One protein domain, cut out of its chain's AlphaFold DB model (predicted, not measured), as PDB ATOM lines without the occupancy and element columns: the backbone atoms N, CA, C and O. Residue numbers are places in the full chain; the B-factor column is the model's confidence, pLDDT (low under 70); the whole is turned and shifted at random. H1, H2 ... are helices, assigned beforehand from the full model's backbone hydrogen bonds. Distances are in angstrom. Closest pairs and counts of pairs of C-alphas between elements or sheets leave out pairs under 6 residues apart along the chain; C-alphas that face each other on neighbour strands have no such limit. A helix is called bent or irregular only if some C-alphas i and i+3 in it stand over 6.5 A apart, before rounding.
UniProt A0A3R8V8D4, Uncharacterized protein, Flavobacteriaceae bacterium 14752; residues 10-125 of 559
ATOM      1  N   THR A  10     -27.975  53.710  21.892       58.59
ATOM      2  CA  THR A  10     -27.357  53.195  23.125       58.59
ATOM      3  C   THR A  10     -28.234  53.296  24.378       58.59
ATOM      4  O   THR A  10     -28.212  52.383  25.199       58.59
ATOM      5  N   GLU A  11     -29.039  54.348  24.531       60.91
ATOM      6  CA  GLU A  11     -29.994  54.491  25.640       60.91
ATOM      7  C   GLU A  11     -31.291  53.697  25.415       60.91
ATOM      8  O   GLU A  11     -31.967  53.339  26.379       60.91
ATOM      9  N   GLN A  12     -31.649  53.418  24.159       61.22
ATOM     10  CA  GLN A  12     -32.836  52.627  23.812       61.22
ATOM     11  C   GLN A  12     -32.609  51.121  24.001       61.22
ATOM     12  O   GLN A  12     -33.533  50.403  24.381       61.22
ATOM     13  N   LEU A  13     -31.383  50.644  23.765       66.31
ATOM     14  CA  LEU A  13     -31.050  49.218  23.804       66.31
ATOM     15  C   LEU A  13     -31.055  48.625  25.231       66.31
ATOM     16  O   LEU A  13     -31.142  47.407  25.368       66.31
ATOM     17  N   ASN A  14     -30.994  49.461  26.282       68.69
ATOM     18  CA  ASN A  14     -30.994  49.072  27.706       68.69
ATOM     19  C   ASN A  14     -30.139  47.817  27.996       68.69
ATOM     20  O   ASN A  14     -30.611  46.837  28.578       68.69
ATOM     21  N   LEU A  15     -28.897  47.829  27.505       73.44
ATOM     22  CA  LEU A  15     -27.978  46.697  27.589       73.44
ATOM     23  C   LEU A  15     -27.279  46.652  28.945       73.44
ATOM     24  O   LEU A  15     -26.975  47.683  29.542       73.44
ATOM     25  N   ARG A  16     -26.970  45.435  29.401       73.06
ATOM     26  CA  ARG A  16     -26.190  45.210  30.626       73.06
ATOM     27  C   ARG A  16     -24.727  45.634  30.468       73.06
ATOM     28  O   ARG A  16     -24.118  46.088  31.432       73.06
ATOM     29  N   TYR A  17     -24.190  45.499  29.257       79.69
ATOM     30  CA  TYR A  17     -22.807  45.804  28.896       79.69
ATOM     31  C   TYR A  17     -22.756  46.728  27.663       79.69
ATOM     32  O   TYR A  17     -23.751  46.844  26.940       79.69
ATOM     33  N   PRO A  18     -21.632  47.416  27.394       83.19
ATOM     34  CA  PRO A  18     -21.471  48.203  26.171       83.19
ATOM     35  C   PRO A  18     -21.512  47.320  24.915       83.19
ATOM     36  O   PRO A  18     -21.176  46.141  24.968       83.19
ATOM     37  N   LEU A  19     -21.830  47.913  23.756       85.38
ATOM     38  CA  LEU A  19     -21.932  47.196  22.472       85.38
ATOM     39  C   LEU A  19     -20.687  46.370  22.106       85.38
ATOM     40  O   LEU A  19     -20.826  45.330  21.473       85.38
ATOM     41  N   ARG A  20     -19.489  46.779  22.550       86.19
ATOM     42  CA  ARG A  20     -18.246  46.017  22.329       86.19
ATOM     43  C   ARG A  20     -18.299  44.606  22.922       86.19
ATOM     44  O   ARG A  20     -17.797  43.684  22.297       86.19
ATOM     45  N   ALA A  21     -18.993  44.415  24.049       84.62
ATOM     46  CA  ALA A  21     -19.174  43.098  24.667       84.62
ATOM     47  C   ALA A  21     -19.932  42.098  23.771       84.62
ATOM     48  O   ALA A  21     -19.896  40.894  24.022       84.62
ATOM     49  N   TYR A  22     -20.612  42.597  22.735       88.56
ATOM     50  CA  TYR A  22     -21.448  41.816  21.826       88.56
ATOM     51  C   TYR A  22     -20.992  41.883  20.362       88.56
ATOM     52  O   TYR A  22     -21.556  41.183  19.537       88.56
ATOM     53  N   LEU A  23     -20.048  42.757  20.002       89.88
ATOM     54  CA  LEU A  23     -19.730  43.058  18.597       89.88
ATOM     55  C   LEU A  23     -18.223  43.123  18.295       89.88
ATOM     56  O   LEU A  23     -17.853  43.432  17.166       89.88
ATOM     57  N   ASP A  24     -17.359  42.886  19.285       89.19
ATOM     58  CA  ASP A  24     -15.900  42.939  19.124       89.19
ATOM     59  C   ASP A  24     -15.232  41.813  19.911       89.19
ATOM     60  O   ASP A  24     -14.917  41.980  21.092       89.19
ATOM     61  N   ASP A  25     -15.012  40.679  19.246       85.12
ATOM     62  CA  ASP A  25     -14.333  39.500  19.807       85.12
ATOM     63  C   ASP A  25     -12.903  39.796  20.304       85.12
ATOM     64  O   ASP A  25     -12.425  39.236  21.293       85.12
ATOM     65  N   GLY A  26     -12.252  40.816  19.739       83.19
ATOM     66  CA  GLY A  26     -10.957  41.296  20.221       83.19
ATOM     67  C   GLY A  26     -11.004  42.084  21.536       83.19
ATOM     68  O   GLY A  26      -9.952  42.510  22.019       83.19
ATOM     69  N   SER A  27     -12.183  42.324  22.121       85.31
ATOM     70  CA  SER A  27     -12.330  43.098  23.360       85.31
ATOM     71  C   SER A  27     -12.312  42.226  24.622       85.31
ATOM     72  O   SER A  27     -12.788  41.088  24.647       85.31
ATOM     73  N   ASN A  28     -11.792  42.775  25.725       84.81
ATOM     74  CA  ASN A  28     -11.832  42.103  27.030       84.81
ATOM     75  C   ASN A  28     -13.279  41.917  27.508       84.81
ATOM     76  O   ASN A  28     -13.624  40.896  28.102       84.81
ATOM     77  N   GLU A  29     -14.132  42.899  27.224       83.12
ATOM     78  CA  GLU A  29     -15.554  42.884  27.539       83.12
ATOM     79  C   GLU A  29     -16.263  41.705  26.860       83.12
ATOM     80  O   GLU A  29     -17.034  40.997  27.512       83.12
ATOM     81  N   PHE A  30     -15.949  41.434  25.589       86.50
ATOM     82  CA  PHE A  30     -16.475  40.271  24.880       86.50
ATOM     83  C   PHE A  30     -15.988  38.968  25.510       86.50
ATOM     84  O   PHE A  30     -16.802  38.113  25.854       86.50
ATOM     85  N   ASN A  31     -14.685  38.826  25.738       85.56
ATOM     86  CA  ASN A  31     -14.101  37.607  26.305       85.56
ATOM     87  C   ASN A  31     -14.584  37.293  27.732       85.56
ATOM     88  O   ASN A  31     -14.598  36.137  28.149       85.56
ATOM     89  N   SER A  32     -15.032  38.306  28.476       85.38
ATOM     90  CA  SER A  32     -15.593  38.143  29.823       85.38
ATOM     91  C   SER A  32     -17.055  37.678  29.866       85.38
ATOM     92  O   SER A  32     -17.549  37.335  30.940       85.38
ATOM     93  N   THR A  33     -17.748  37.649  28.723       84.25
ATOM     94  CA  THR A  33     -19.177  37.312  28.645       84.25
ATOM     95  C   THR A  33     -19.372  35.973  27.911       84.25
ATOM     96  O   THR A  33     -18.861  35.820  26.798       84.25
ATOM     97  N   PRO A  34     -20.116  34.997  28.468       88.94
ATOM     98  CA  PRO A  34     -20.410  33.734  27.781       88.94
ATOM     99  C   PRO A  34     -21.180  33.938  26.470       88.94
ATOM    100  O   PRO A  34     -21.987  34.868  26.354       88.94
ATOM    101  N   ILE A  35     -20.968  33.056  25.487       89.94
ATOM    102  CA  ILE A  35     -21.628  33.151  24.174       89.94
ATOM    103  C   ILE A  35     -23.155  33.087  24.307       89.94
ATOM    104  O   ILE A  35     -23.862  33.840  23.639       89.94
ATOM    105  N   GLU A  36     -23.671  32.296  25.246       87.94
ATOM    106  CA  GLU A  36     -25.099  32.164  25.526       87.94
ATOM    107  C   GLU A  36     -25.698  33.475  26.051       87.94
ATOM    108  O   GLU A  36     -26.792  33.862  25.647       87.94
ATOM    109  N   GLU A  37     -24.989  34.203  26.923       87.38
ATOM    110  CA  GLU A  37     -25.449  35.508  27.427       87.38
ATOM    111  C   GLU A  37     -25.469  36.556  26.305       87.38
ATOM    112  O   GLU A  37     -26.401  37.366  26.224       87.38
ATOM    113  N   LYS A  38     -24.493  36.505  25.389       90.75
ATOM    114  CA  LYS A  38     -24.450  37.382  24.211       90.75
ATOM    115  C   LYS A  38     -25.598  37.089  23.247       90.75
ATOM    116  O   LYS A  38     -26.339  38.009  22.904       90.75
ATOM    117  N   VAL A  39     -25.791  35.823  22.871       92.31
ATOM    118  CA  VAL A  39     -26.884  35.381  21.988       92.31
ATOM    119  C   VAL A  39     -28.237  35.740  22.589       92.31
ATOM    120  O   VAL A  39     -29.064  36.336  21.903       92.31
ATOM    121  N   ASN A  40     -28.444  35.493  23.884       89.19
ATOM    122  CA  ASN A  40     -29.679  35.878  24.569       89.19
ATOM    123  C   ASN A  40     -29.908  37.388  24.562       89.19
ATOM    124  O   ASN A  40     -31.043  37.840  24.429       89.19
ATOM    125  N   THR A  41     -28.847  38.187  24.679       88.75
ATOM    126  CA  THR A  41     -28.967  39.646  24.608       88.75
ATOM    127  C   THR A  41     -29.351  40.107  23.201       88.75
ATOM    128  O   THR A  41     -30.271  40.911  23.061       88.75
ATOM    129  N   LEU A  42     -28.705  39.575  22.159       91.12
ATOM    130  CA  LEU A  42     -29.040  39.888  20.765       91.12
ATOM    131  C   LEU A  42     -30.460  39.429  20.407       91.12
ATOM    132  O   LEU A  42     -31.206  40.183  19.785       91.12
ATOM    133  N   ALA A  43     -30.866  38.247  20.870       91.88
ATOM    134  CA  ALA A  43     -32.229  37.746  20.734       91.88
ATOM    135  C   ALA A  43     -33.247  38.708  21.368       91.88
ATOM    136  O   ALA A  43     -34.219  39.071  20.716       91.88
ATOM    137  N   ARG A  44     -32.994  39.224  22.581       87.50
ATOM    138  CA  ARG A  44     -33.866  40.238  23.215       87.50
ATOM    139  C   ARG A  44     -33.979  41.528  22.407       87.50
ATOM    140  O   ARG A  44     -35.005  42.197  22.485       87.50
ATOM    141  N   LEU A  45     -32.932  41.929  21.686       86.81
ATOM    142  CA  LEU A  45     -32.999  43.103  20.813       86.81
ATOM    143  C   LEU A  45     -33.900  42.839  19.608       86.81
ATOM    144  O   LEU A  45     -34.773  43.655  19.317       86.81
ATOM    145  N   VAL A  46     -33.711  41.695  18.948       88.38
ATOM    146  CA  VAL A  46     -34.531  41.277  17.802       88.38
ATOM    147  C   VAL A  46     -35.997  41.124  18.207       88.38
ATOM    148  O   VAL A  46     -36.869  41.638  17.511       88.38
ATOM    149  N   ASP A  47     -36.262  40.495  19.352       84.00
ATOM    150  CA  ASP A  47     -37.607  40.301  19.911       84.00
ATOM    151  C   ASP A  47     -38.322  41.633  20.190       84.00
ATOM    152  O   ASP A  47     -39.494  41.812  19.873       84.00
ATOM    153  N   LYS A  48     -37.579  42.642  20.666       80.12
ATOM    154  CA  LYS A  48     -38.080  44.015  20.857       80.12
ATOM    155  C   LYS A  48     -38.246  44.815  19.557       80.12
ATOM    156  O   LYS A  48     -38.567  46.001  19.618       80.12
ATOM    157  N   GLY A  49     -37.999  44.206  18.399       78.88
ATOM    158  CA  GLY A  49     -38.153  44.837  17.090       78.88
ATOM    159  C   GLY A  49     -36.977  45.712  16.654       78.88
ATOM    160  O   GLY A  49     -37.105  46.452  15.680       78.88
ATOM    161  N   PHE A  50     -35.821  45.649  17.326       81.31
ATOM    162  CA  PHE A  50     -34.635  46.371  16.861       81.31
ATOM    163  C   PHE A  50     -34.024  45.680  15.638       81.31
ATOM    164  O   PHE A  50     -33.651  44.507  15.682       81.31
ATOM    165  N   GLY A  51     -33.847  46.433  14.549       82.12
ATOM    166  CA  GLY A  51     -33.116  45.962  13.377       82.12
ATOM    167  C   GLY A  51     -31.624  45.816  13.680       82.12
ATOM    168  O   GLY A  51     -30.936  46.813  13.901       82.12
ATOM    169  N   LEU A  52     -31.087  44.592  13.630       87.56
ATOM    170  CA  LEU A  52     -29.653  44.358  13.869       87.56
ATOM    171  C   LEU A  52     -28.754  45.138  12.905       87.56
ATOM    172  O   LEU A  52     -27.678  45.582  13.293       87.56
ATOM    173  N   ASN A  53     -29.213  45.371  11.675       86.94
ATOM    174  CA  ASN A  53     -28.495  46.207  10.718       86.94
ATOM    175  C   ASN A  53     -28.323  47.654  11.219       86.94
ATOM    176  O   ASN A  53     -27.261  48.245  11.041       86.94
ATOM    177  N   ASP A  54     -29.327  48.221  11.895       84.12
ATOM    178  CA  ASP A  54     -29.237  49.570  12.463       84.12
ATOM    179  C   ASP A  54     -28.316  49.607  13.684       84.12
ATOM    180  O   ASP A  54     -27.535  50.550  13.835       84.12
ATOM    181  N   VAL A  55     -28.334  48.553  14.507       85.81
ATOM    182  CA  VAL A  55     -27.398  48.383  15.631       85.81
ATOM    183  C   VAL A  55     -25.957  48.319  15.121       85.81
ATOM    184  O   VAL A  55     -25.094  49.056  15.603       85.81
ATOM    185  N   VAL A  56     -25.702  47.507  14.094       88.19
ATOM    186  CA  VAL A  56     -24.388  47.382  13.448       88.19
ATOM    187  C   VAL A  56     -23.961  48.698  12.800       88.19
ATOM    188  O   VAL A  56     -22.824  49.135  12.974       88.19
ATOM    189  N   LYS A  57     -24.859  49.380  12.089       87.12
ATOM    190  CA  LYS A  57     -24.570  50.681  11.475       87.12
ATOM    191  C   LYS A  57     -24.201  51.728  12.524       87.12
ATOM    192  O   LYS A  57     -23.237  52.467  12.327       87.12
ATOM    193  N   HIS A  58     -24.932  51.774  13.636       84.88
ATOM    194  CA  HIS A  58     -24.628  52.660  14.756       84.88
ATOM    195  C   HIS A  58     -23.254  52.350  15.361       84.88
ATOM    196  O   HIS A  58     -22.445  53.256  15.559       84.88
ATOM    197  N   TYR A  59     -22.957  51.067  15.569       87.38
ATOM    198  CA  TYR A  59     -21.658  50.616  16.055       87.38
ATOM    199  C   TYR A  59     -20.515  51.046  15.121       87.38
ATOM    200  O   TYR A  59     -19.546  51.664  15.567       87.38
ATOM    201  N   LYS A  60     -20.662  50.837  13.806       87.12
ATOM    202  CA  LYS A  60     -19.676  51.278  12.803       87.12
ATOM    203  C   LYS A  60     -19.455  52.792  12.827       87.12
ATOM    204  O   LYS A  60     -18.322  53.252  12.711       87.12
ATOM    205  N   GLN A  61     -20.517  53.579  13.004       86.38
ATOM    206  CA  GLN A  61     -20.417  55.040  13.108       86.38
ATOM    207  C   GLN A  61     -19.620  55.475  14.344       86.38
ATOM    208  O   GLN A  61     -18.773  56.367  14.234       86.38
ATOM    209  N   GLN A  62     -19.845  54.823  15.487       84.38
ATOM    210  CA  GLN A  62     -19.155  55.110  16.747       84.38
ATOM    211  C   GLN A  62     -17.636  54.878  16.654       84.38
ATOM    212  O   GLN A  62     -16.868  55.616  17.269       84.38
ATOM    213  N   TYR A  63     -17.205  53.908  15.846       86.50
ATOM    214  CA  TYR A  63     -15.798  53.522  15.676       86.50
ATOM    215  C   TYR A  63     -15.236  53.865  14.287       86.50
ATOM    216  O   TYR A  63     -14.299  53.235  13.811       86.50
ATOM    217  N   SER A  64     -15.773  54.902  13.636       82.94
ATOM    218  CA  SER A  64     -15.401  55.294  12.264       82.94
ATOM    219  C   SER A  64     -14.023  55.963  12.118       82.94
ATOM    220  O   SER A  64     -13.551  56.164  10.998       82.94
ATOM    221  N   LEU A  65     -13.361  56.323  13.224       81.69
ATOM    222  CA  LEU A  65     -12.044  56.966  13.186       81.69
ATOM    223  C   LEU A  65     -10.925  55.956  12.853       81.69
ATOM    224  O   LEU A  65     -10.966  54.828  13.340       81.69
ATOM    225  N   PRO A  66      -9.863  56.362  12.120       74.75
ATOM    226  CA  PRO A  66      -8.799  55.454  11.670       74.75
ATOM    227  C   PRO A  66      -8.115  54.627  12.773       74.75
ATOM    228  O   PRO A  66      -7.685  53.504  12.522       74.75
ATOM    229  N   GLY A  67      -8.039  55.150  14.004       77.25
ATOM    230  CA  GLY A  67      -7.456  54.445  15.154       77.25
ATOM    231  C   GLY A  67      -8.258  53.229  15.638       77.25
ATOM    232  O   GLY A  67      -7.725  52.410  16.384       77.25
ATOM    233  N   TYR A  68      -9.508  53.075  15.198       82.69
ATOM    234  CA  TYR A  68     -10.412  51.996  15.604       82.69
ATOM    235  C   TYR A  68     -10.631  50.939  14.519       82.69
ATOM    236  O   TYR A  68     -11.506  50.092  14.665       82.69
ATOM    237  N   LYS A  69      -9.827  50.941  13.446       81.56
ATOM    238  CA  LYS A  69      -9.984  49.996  12.329       81.56
ATOM    239  C   LYS A  69     -10.045  48.529  12.784       81.56
ATOM    240  O   LYS A  69     -10.946  47.814  12.376       81.56
ATOM    241  N   HIS A  70      -9.167  48.132  13.705       80.88
ATOM    242  CA  HIS A  70      -9.134  46.777  14.272       80.88
ATOM    243  C   HIS A  70     -10.465  46.343  14.919       80.88
ATOM    244  O   HIS A  70     -10.811  45.171  14.868       80.88
ATOM    245  N   ILE A  71     -11.234  47.282  15.485       82.19
ATOM    246  CA  ILE A  71     -12.556  47.021  16.083       82.19
ATOM    247  C   ILE A  71     -13.580  46.690  14.995       82.19
ATOM    248  O   ILE A  71     -14.433  45.825  15.175       82.19
ATOM    249  N   LEU A  72     -13.515  47.399  13.866       81.50
ATOM    250  CA  LEU A  72     -14.413  47.174  12.735       81.50
ATOM    251  C   LEU A  72     -14.043  45.906  11.962       81.50
ATOM    252  O   LEU A  72     -14.941  45.233  11.467       81.50
ATOM    253  N   ASP A  73     -12.751  45.577  11.892       81.50
ATOM    254  CA  ASP A  73     -12.251  44.371  11.228       81.50
ATOM    255  C   ASP A  73     -12.722  43.089  11.957       81.50
ATOM    256  O   ASP A  73     -13.031  42.094  11.306       81.50
ATOM    257  N   ASN A  74     -12.869  43.125  13.290       87.00
ATOM    258  CA  ASN A  74     -13.373  41.991  14.082       87.00
ATOM    259  C   ASN A  74     -14.883  41.754  13.938       87.00
ATOM    260  O   ASN A  74     -15.357  40.647  14.171       87.00
ATOM    261  N   LEU A  75     -15.649  42.782  13.572       88.88
ATOM    262  CA  LEU A  75     -17.109  42.732  13.594       88.88
ATOM    263  C   LEU A  75     -17.676  41.643  12.675       88.88
ATOM    264  O   LEU A  75     -18.579  40.918  13.079       88.88
ATOM    265  N   ASP A  76     -17.161  41.530  11.448       86.88
ATOM    266  CA  ASP A  76     -17.601  40.506  10.491       86.88
ATOM    267  C   ASP A  76     -17.388  39.094  11.054       86.88
ATOM    268  O   ASP A  76     -18.301  38.265  11.057       86.88
ATOM    269  N   PHE A  77     -16.203  38.863  11.620       89.31
ATOM    270  CA  PHE A  77     -15.850  37.606  12.265       89.31
ATOM    271  C   PHE A  77     -16.791  37.297  13.437       89.31
ATOM    272  O   PHE A  77     -17.407  36.235  13.456       89.31
ATOM    273  N   THR A  78     -17.005  38.254  14.345       92.75
ATOM    274  CA  THR A  78     -17.914  38.105  15.494       92.75
ATOM    275  C   THR A  78     -19.353  37.781  15.068       92.75
ATOM    276  O   THR A  78     -20.017  36.946  15.682       92.75
ATOM    277  N   LEU A  79     -19.862  38.397  13.995       93.69
ATOM    278  CA  LEU A  79     -21.199  38.074  13.481       93.69
ATOM    279  C   LEU A  79     -21.270  36.645  12.918       93.69
ATOM    280  O   LEU A  79     -22.267  35.951  13.140       93.69
ATOM    281  N   LYS A  80     -20.216  36.186  12.232       93.06
ATOM    282  CA  LYS A  80     -20.105  34.808  11.726       93.06
ATOM    283  C   LYS A  80     -20.012  33.783  12.858       93.06
ATOM    284  O   LYS A  80     -20.622  32.722  12.744       93.06
ATOM    285  N   GLU A  81     -19.352  34.108  13.969       93.75
ATOM    286  CA  GLU A  81     -19.323  33.252  15.163       93.75
ATOM    287  C   GLU A  81     -20.720  33.024  15.748       93.75
ATOM    288  O   GLU A  81     -21.079  31.892  16.078       93.75
ATOM    289  N   TYR A  82     -21.552  34.070  15.828       96.06
ATOM    290  CA  TYR A  82     -22.936  33.908  16.278       96.06
ATOM    291  C   TYR A  82     -23.749  33.022  15.342       96.06
ATOM    292  O   TYR A  82     -24.499  32.166  15.811       96.06
ATOM    293  N   ILE A  83     -23.598  33.204  14.027       96.06
ATOM    294  CA  ILE A  83     -24.277  32.367  13.032       96.06
ATOM    295  C   ILE A  83     -23.827  30.909  13.174       96.06
ATOM    296  O   ILE A  83     -24.668  30.014  13.230       96.06
ATOM    297  N   SER A  84     -22.520  30.671  13.305       95.25
ATOM    298  CA  SER A  84     -21.946  29.341  13.527       95.25
ATOM    299  C   SER A  84     -22.491  28.690  14.796       95.25
ATOM    300  O   SER A  84     -22.927  27.535  14.757       95.25
ATOM    301  N   PHE A  85     -22.526  29.428  15.907       95.62
ATOM    302  CA  PHE A  85     -23.052  28.930  17.173       95.62
ATOM    303  C   PHE A  85     -24.540  28.578  17.072       95.62
ATOM    304  O   PHE A  85     -24.938  27.491  17.487       95.62
ATOM    305  N   LEU A  86     -25.357  29.448  16.473       94.12
ATOM    306  CA  LEU A  86     -26.795  29.213  16.306       94.12
ATOM    307  C   LEU A  86     -27.098  28.046  15.358       94.12
ATOM    308  O   LEU A  86     -28.040  27.294  15.600       94.12
ATOM    309  N   ALA A  87     -26.299  27.871  14.304       92.38
ATOM    310  CA  ALA A  87     -26.498  26.816  13.315       92.38
ATOM    311  C   ALA A  87     -25.962  25.447  13.766       92.38
ATOM    312  O   ALA A  87     -26.533  24.416  13.414       92.38
ATOM    313  N   THR A  88     -24.856  25.417  14.519       91.38
ATOM    314  CA  THR A  88     -24.086  24.179  14.756       91.38
ATOM    315  C   THR A  88     -23.784  23.879  16.224       91.38
ATOM    316  O   THR A  88     -23.269  22.804  16.527       91.38
ATOM    317  N   GLY A  89     -24.045  24.816  17.138       89.62
ATOM    318  CA  GLY A  89     -23.624  24.741  18.541       89.62
ATOM    319  C   GLY A  89     -22.132  25.013  18.775       89.62
ATOM    320  O   GLY A  89     -21.705  25.079  19.925       89.62
ATOM    321  N   ASN A  90     -21.334  25.200  17.717       90.62
ATOM    322  CA  ASN A  90     -19.908  25.509  17.809       90.62
ATOM    323  C   ASN A  90     -19.648  26.967  17.422       90.62
ATOM    324  O   ASN A  90     -20.156  27.437  16.405       90.62
ATOM    325  N   ILE A  91     -18.808  27.664  18.192       88.50
ATOM    326  CA  ILE A  91     -18.455  29.074  17.942       88.50
ATOM    327  C   ILE A  91     -17.788  29.236  16.567       88.50
ATOM    328  O   ILE A  91     -18.114  30.161  15.834       88.50
ATOM    329  N   VAL A  92     -16.923  28.295  16.180       88.94
ATOM    330  CA  VAL A  92     -16.257  28.301  14.872       88.94
ATOM    331  C   VAL A  92     -16.471  26.964  14.165       88.94
ATOM    332  O   VAL A  92     -15.940  25.933  14.576       88.94
ATOM    333  N   ASN A  93     -17.243  26.988  13.080       93.31
ATOM    334  CA  ASN A  93     -17.448  25.868  12.169       93.31
ATOM    335  C   ASN A  93     -16.970  26.247  10.756       93.31
ATOM    336  O   ASN A  93     -17.487  27.183  10.146       93.31
ATOM    337  N   CYS A  94     -15.996  25.504  10.220       88.44
ATOM    338  CA  CYS A  94     -15.352  25.837   8.945       88.44
ATOM    339  C   CYS A  94     -16.327  25.895   7.761       88.44
ATOM    340  O   CYS A  94     -16.158  26.741   6.887       88.44
ATOM    341  N   GLU A  95     -17.350  25.037   7.724       91.50
ATOM    342  CA  GLU A  95     -18.341  25.026   6.637       91.50
ATOM    343  C   GLU A  95     -19.187  26.302   6.661       91.50
ATOM    344  O   GLU A  95     -19.398  26.925   5.621       91.50
ATOM    345  N   THR A  96     -19.592  26.742   7.856       90.56
ATOM    346  CA  THR A  96     -20.361  27.981   8.043       90.56
ATOM    347  C   THR A  96     -19.550  29.204   7.625       90.56
ATOM    348  O   THR A  96     -20.047  30.058   6.896       90.56
ATOM    349  N   PHE A  97     -18.285  29.278   8.042       91.50
ATOM    350  CA  PHE A  97     -17.404  30.388   7.677       91.50
ATOM    351  C   PHE A  97     -17.115  30.426   6.173       91.50
ATOM    352  O   PHE A  97     -17.195  31.496   5.574       91.50
ATOM    353  N   THR A  98     -16.868  29.269   5.552       91.75
ATOM    354  CA  THR A  98     -16.652  29.162   4.097       91.75
ATOM    355  C   THR A  98     -17.899  29.588   3.317       91.75
ATOM    356  O   THR A  98     -17.798  30.311   2.333       91.75
ATOM    357  N   ALA A  99     -19.099  29.213   3.777       90.75
ATOM    358  CA  ALA A  99     -20.352  29.612   3.132       90.75
ATOM    359  C   ALA A  99     -20.630  31.127   3.198       90.75
ATOM    360  O   ALA A  99     -21.429  31.636   2.414       90.75
ATOM    361  N   LEU A 100     -19.989  31.844   4.127       91.94
ATOM    362  CA  LEU A 100     -20.195  33.274   4.374       91.94
ATOM    363  C   LEU A 100     -18.989  34.140   3.978       91.94
ATOM    364  O   LEU A 100     -18.978  35.331   4.287       91.94
ATOM    365  N   GLU A 101     -17.966  33.576   3.331       87.94
ATOM    366  CA  GLU A 101     -16.709  34.279   3.037       87.94
ATOM    367  C   GLU A 101     -16.921  35.524   2.156       87.94
ATOM    368  O   GLU A 101     -16.376  36.584   2.457       87.94
ATOM    369  N   GLU A 102     -17.787  35.428   1.144       89.56
ATOM    370  CA  GLU A 102     -18.106  36.522   0.209       89.56
ATOM    371  C   GLU A 102     -19.419  37.261   0.539       89.56
ATOM    372  O   GLU A 102     -19.852  38.134  -0.216       89.56
ATOM    373  N   ALA A 103     -20.079  36.921   1.652       88.81
ATOM    374  CA  ALA A 103     -21.360  37.518   2.017       88.81
ATOM    375  C   ALA A 103     -21.194  38.983   2.449       88.81
ATOM    376  O   ALA A 103     -20.277  39.342   3.190       88.81
ATOM    377  N   SER A 104     -22.118  39.844   2.030       87.44
ATOM    378  CA  SER A 104     -22.136  41.239   2.474       87.44
ATOM    379  C   SER A 104     -22.594  41.369   3.933       87.44
ATOM    380  O   SER A 104     -23.391  40.570   4.426       87.44
ATOM    381  N   ASP A 105     -22.205  42.461   4.603       83.00
ATOM    382  CA  ASP A 105     -22.681  42.804   5.959       83.00
ATOM    383  C   ASP A 105     -24.212  42.712   6.096       83.00
ATOM    384  O   ASP A 105     -24.755  42.310   7.129       83.00
ATOM    385  N   ARG A 106     -24.932  43.120   5.043       84.75
ATOM    386  CA  ARG A 106     -26.396  43.127   5.019       84.75
ATOM    387  C   ARG A 106     -26.963  41.709   4.966       84.75
ATOM    388  O   ARG A 106     -27.999  41.453   5.573       84.75
ATOM    389  N   GLU A 107     -26.316  40.804   4.242       88.94
ATOM    390  CA  GLU A 107     -26.717  39.396   4.172       88.94
ATOM    391  C   GLU A 107     -26.418  38.678   5.484       88.94
ATOM    392  O   GLU A 107     -27.296  37.990   6.003       88.94
ATOM    393  N   ILE A 108     -25.246  38.924   6.075       91.88
ATOM    394  CA  ILE A 108     -24.841  38.368   7.373       91.88
ATOM    395  C   ILE A 108     -25.802  38.820   8.476       91.88
ATOM    396  O   ILE A 108     -26.358  37.994   9.197       91.88
ATOM    397  N   THR A 109     -26.068  40.125   8.584       91.12
ATOM    398  CA  THR A 109     -26.996  40.656   9.600       91.12
ATOM    399  C   THR A 109     -28.430  40.181   9.389       91.12
ATOM    400  O   THR A 109     -29.129  39.912  10.370       91.12
ATOM    401  N   LYS A 110     -28.880  40.031   8.137       92.31
ATOM    402  CA  LYS A 110     -30.195  39.458   7.827       92.31
ATOM    403  C   LYS A 110     -30.274  37.993   8.254       92.31
ATOM    404  O   LYS A 110     -31.226  37.633   8.939       92.31
ATOM    405  N   LEU A 111     -29.288  37.172   7.895       94.62
ATOM    406  CA  LEU A 111     -29.248  35.759   8.270       94.62
ATOM    407  C   LEU A 111     -29.211  35.587   9.792       94.62
ATOM    408  O   LEU A 111     -30.010  34.833  10.337       94.62
ATOM    409  N   LEU A 112     -28.350  36.338  10.483       95.69
ATOM    410  CA  LEU A 112     -28.290  36.328  11.943       95.69
ATOM    411  C   LEU A 112     -29.632  36.728  12.570       95.69
ATOM    412  O   LEU A 112     -30.057  36.120  13.547       95.69
ATOM    413  N   THR A 113     -30.322  37.720  11.999       93.81
ATOM    414  CA  THR A 113     -31.656  38.122  12.469       93.81
ATOM    415  C   THR A 113     -32.662  36.978  12.352       93.81
ATOM    416  O   THR A 113     -33.401  36.731  13.301       93.81
ATOM    417  N   GLU A 114     -32.692  36.264  11.224       94.12
ATOM    418  CA  GLU A 114     -33.603  35.126  11.043       94.12
ATOM    419  C   GLU A 114     -33.252  33.954  11.972       94.12
ATOM    420  O   GLU A 114     -34.137  33.428  12.643       94.12
ATOM    421  N   LEU A 115     -31.967  33.617  12.123       95.94
ATOM    422  CA  LEU A 115     -31.529  32.571  13.055       95.94
ATOM    423  C   LEU A 115     -31.859  32.907  14.515       95.94
ATOM    424  O   LEU A 115     -32.252  32.029  15.277       95.94
ATOM    425  N   LEU A 116     -31.736  34.174  14.918       95.38
ATOM    426  CA  LEU A 116     -32.140  34.610  16.256       95.38
ATOM    427  C   LEU A 116     -33.655  34.507  16.454       95.38
ATOM    428  O   LEU A 116     -34.082  34.096  17.529       95.38
ATOM    429  N   LYS A 117     -34.472  34.822  15.440       93.06
ATOM    430  CA  LYS A 117     -35.929  34.600  15.503       93.06
ATOM    431  C   LYS A 117     -36.263  33.119  15.670       93.06
ATOM    432  O   LYS A 117     -37.088  32.778  16.514       93.06
ATOM    433  N   GLU A 118     -35.615  32.240  14.910       93.44
ATOM    434  CA  GLU A 118     -35.790  30.787  15.043       93.44
ATOM    435  C   GLU A 118     -35.369  30.289  16.431       93.44
ATOM    436  O   GLU A 118     -36.096  29.521  17.065       93.44
ATOM    437  N   PHE A 119     -34.233  30.773  16.936       93.62
ATOM    438  CA  PHE A 119     -33.755  30.491  18.286       93.62
ATOM    439  C   PHE A 119     -34.770  30.918  19.351       93.62
ATOM    440  O   PHE A 119     -35.077  30.128  20.241       93.62
ATOM    441  N   ILE A 120     -35.346  32.120  19.231       91.81
ATOM    442  CA  ILE A 120     -36.375  32.612  20.158       91.81
ATOM    443  C   ILE A 120     -37.595  31.694  20.160       91.81
ATOM    444  O   ILE A 120     -38.026  31.251  21.224       91.81
ATOM    445  N   LEU A 121     -38.123  31.365  18.978       88.81
ATOM    446  CA  LEU A 121     -39.304  30.506  18.843       88.81
ATOM    447  C   LEU A 121     -39.093  29.119  19.460       88.81
ATOM    448  O   LEU A 121     -40.044  28.510  19.954       88.81
ATOM    449  N   LYS A 122     -37.858  28.617  19.434       89.06
ATOM    450  CA  LYS A 122     -37.501  27.314  19.992       89.06
ATOM    451  C   LYS A 122     -37.304  27.364  21.511       89.06
ATOM    452  O   LYS A 122     -37.917  26.572  22.228       89.06
ATOM    453  N   GLU A 123     -36.460  28.272  21.990       89.88
ATOM    454  CA  GLU A 123     -35.982  28.312  23.381       89.88
ATOM    455  C   GLU A 123     -36.920  29.062  24.333       89.88
ATOM    456  O   GLU A 123     -36.900  28.808  25.534       89.88
ATOM    457  N   TYR A 124     -37.739  29.978  23.812       93.31
ATOM    458  CA  TYR A 124     -38.607  30.862  24.597       93.31
ATOM    459  C   TYR A 124     -40.078  30.682  24.211       93.31
ATOM    460  O   TYR A 124     -40.813  31.630  23.956       93.31
ATOM    461  N   SER A 125     -40.513  29.424  24.171       92.69
ATOM    462  CA  SER A 125     -41.891  29.023  23.873       92.69
ATOM    463  C   SER A 125     -42.706  28.733  25.138       92.69
ATOM    464  O   SER A 125     -42.149  28.415  26.191       92.69
TER     465      SER A 125
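AT A GLANCE: This is residues 10 to 125 of the 559 residues of an uncharacterized protein of Flavobacteriaceae bacterium 14752 (UniProt A0A3R8V8D4). The long helix H5 runs through a compact body of crossed helices: H7 packs on it at a slant, H3 crosses H7, and H4 packs on part of H7. Short H1 packs on H5, with H2 at a corner beyond it, and H6 packs on H5 residues 80 to 84. The printed part has 116 residues with seven named helices, H1 to H7 in order, and no named strand: all helix. It is compact, with a radius of gyration of the C-alphas of 13.4 A, and spans 41 by 34 by 26 A.

HOW THE PARTS SIT: H1, residues 20 to 23, and H2, residues 28 to 31, touch only at the corner; their closest C-alphas, Ala 21 and Phe 30, are 3.9 A apart. H5, residues 66 to 88, touches H1 with residues 74 to 79 alone, closest at C-alphas Leu 23 and Leu 75, 5.7 A. H6, residues 94 to 99, touches H5 about perpendicular at 74 degrees; the closest C-alphas are Ser 84 and Thr 96, 5.9 A. H7, residues 105 to 123, touches H5 at a steep tilt of 40 degrees, the same way, with C-alphas Ile 83 and Leu 112 closest at 5.7 A. With residues 113 to 120 alone, H7 touches H3, residues 35 to 47, about perpendicular at 84 degrees; C-alphas Ala 43 and Leu 116 are closest, 5.5 A. With residues 106 to 113 alone, H7 touches H4, residues 52 to 62, at a steep tilt of 51 degrees, opposite ways; C-alphas Asn 53 and Thr 109 are closest, 5.9 A. In H3, H4, H6 and H7 every O i to N i+4 pair is within hydrogen-bond range, in H5 14 of 19; H1 and H2 are too short for one, and each has its 1 O i to N i+3 pair within range.

IN THESE COORDINATES: H1 begins at C-alpha 20 (-18.246, 46.017, 22.329). H5 is 34.9 A long, H7 26.3 A and H3 18.0 A. H5 is irregular: C-alphas 67 and 70 are 7.9 A apart. H7 ends at C-alpha 123 (-35.982, 28.312, 23.381).

THE WHOLE: The C-alphas farthest apart, Pro 66 and Ser 125, are 44.1 A apart. The printed part has no cut, and its six links between helices are tight. Residues 10 to 14 have pLDDT under 70.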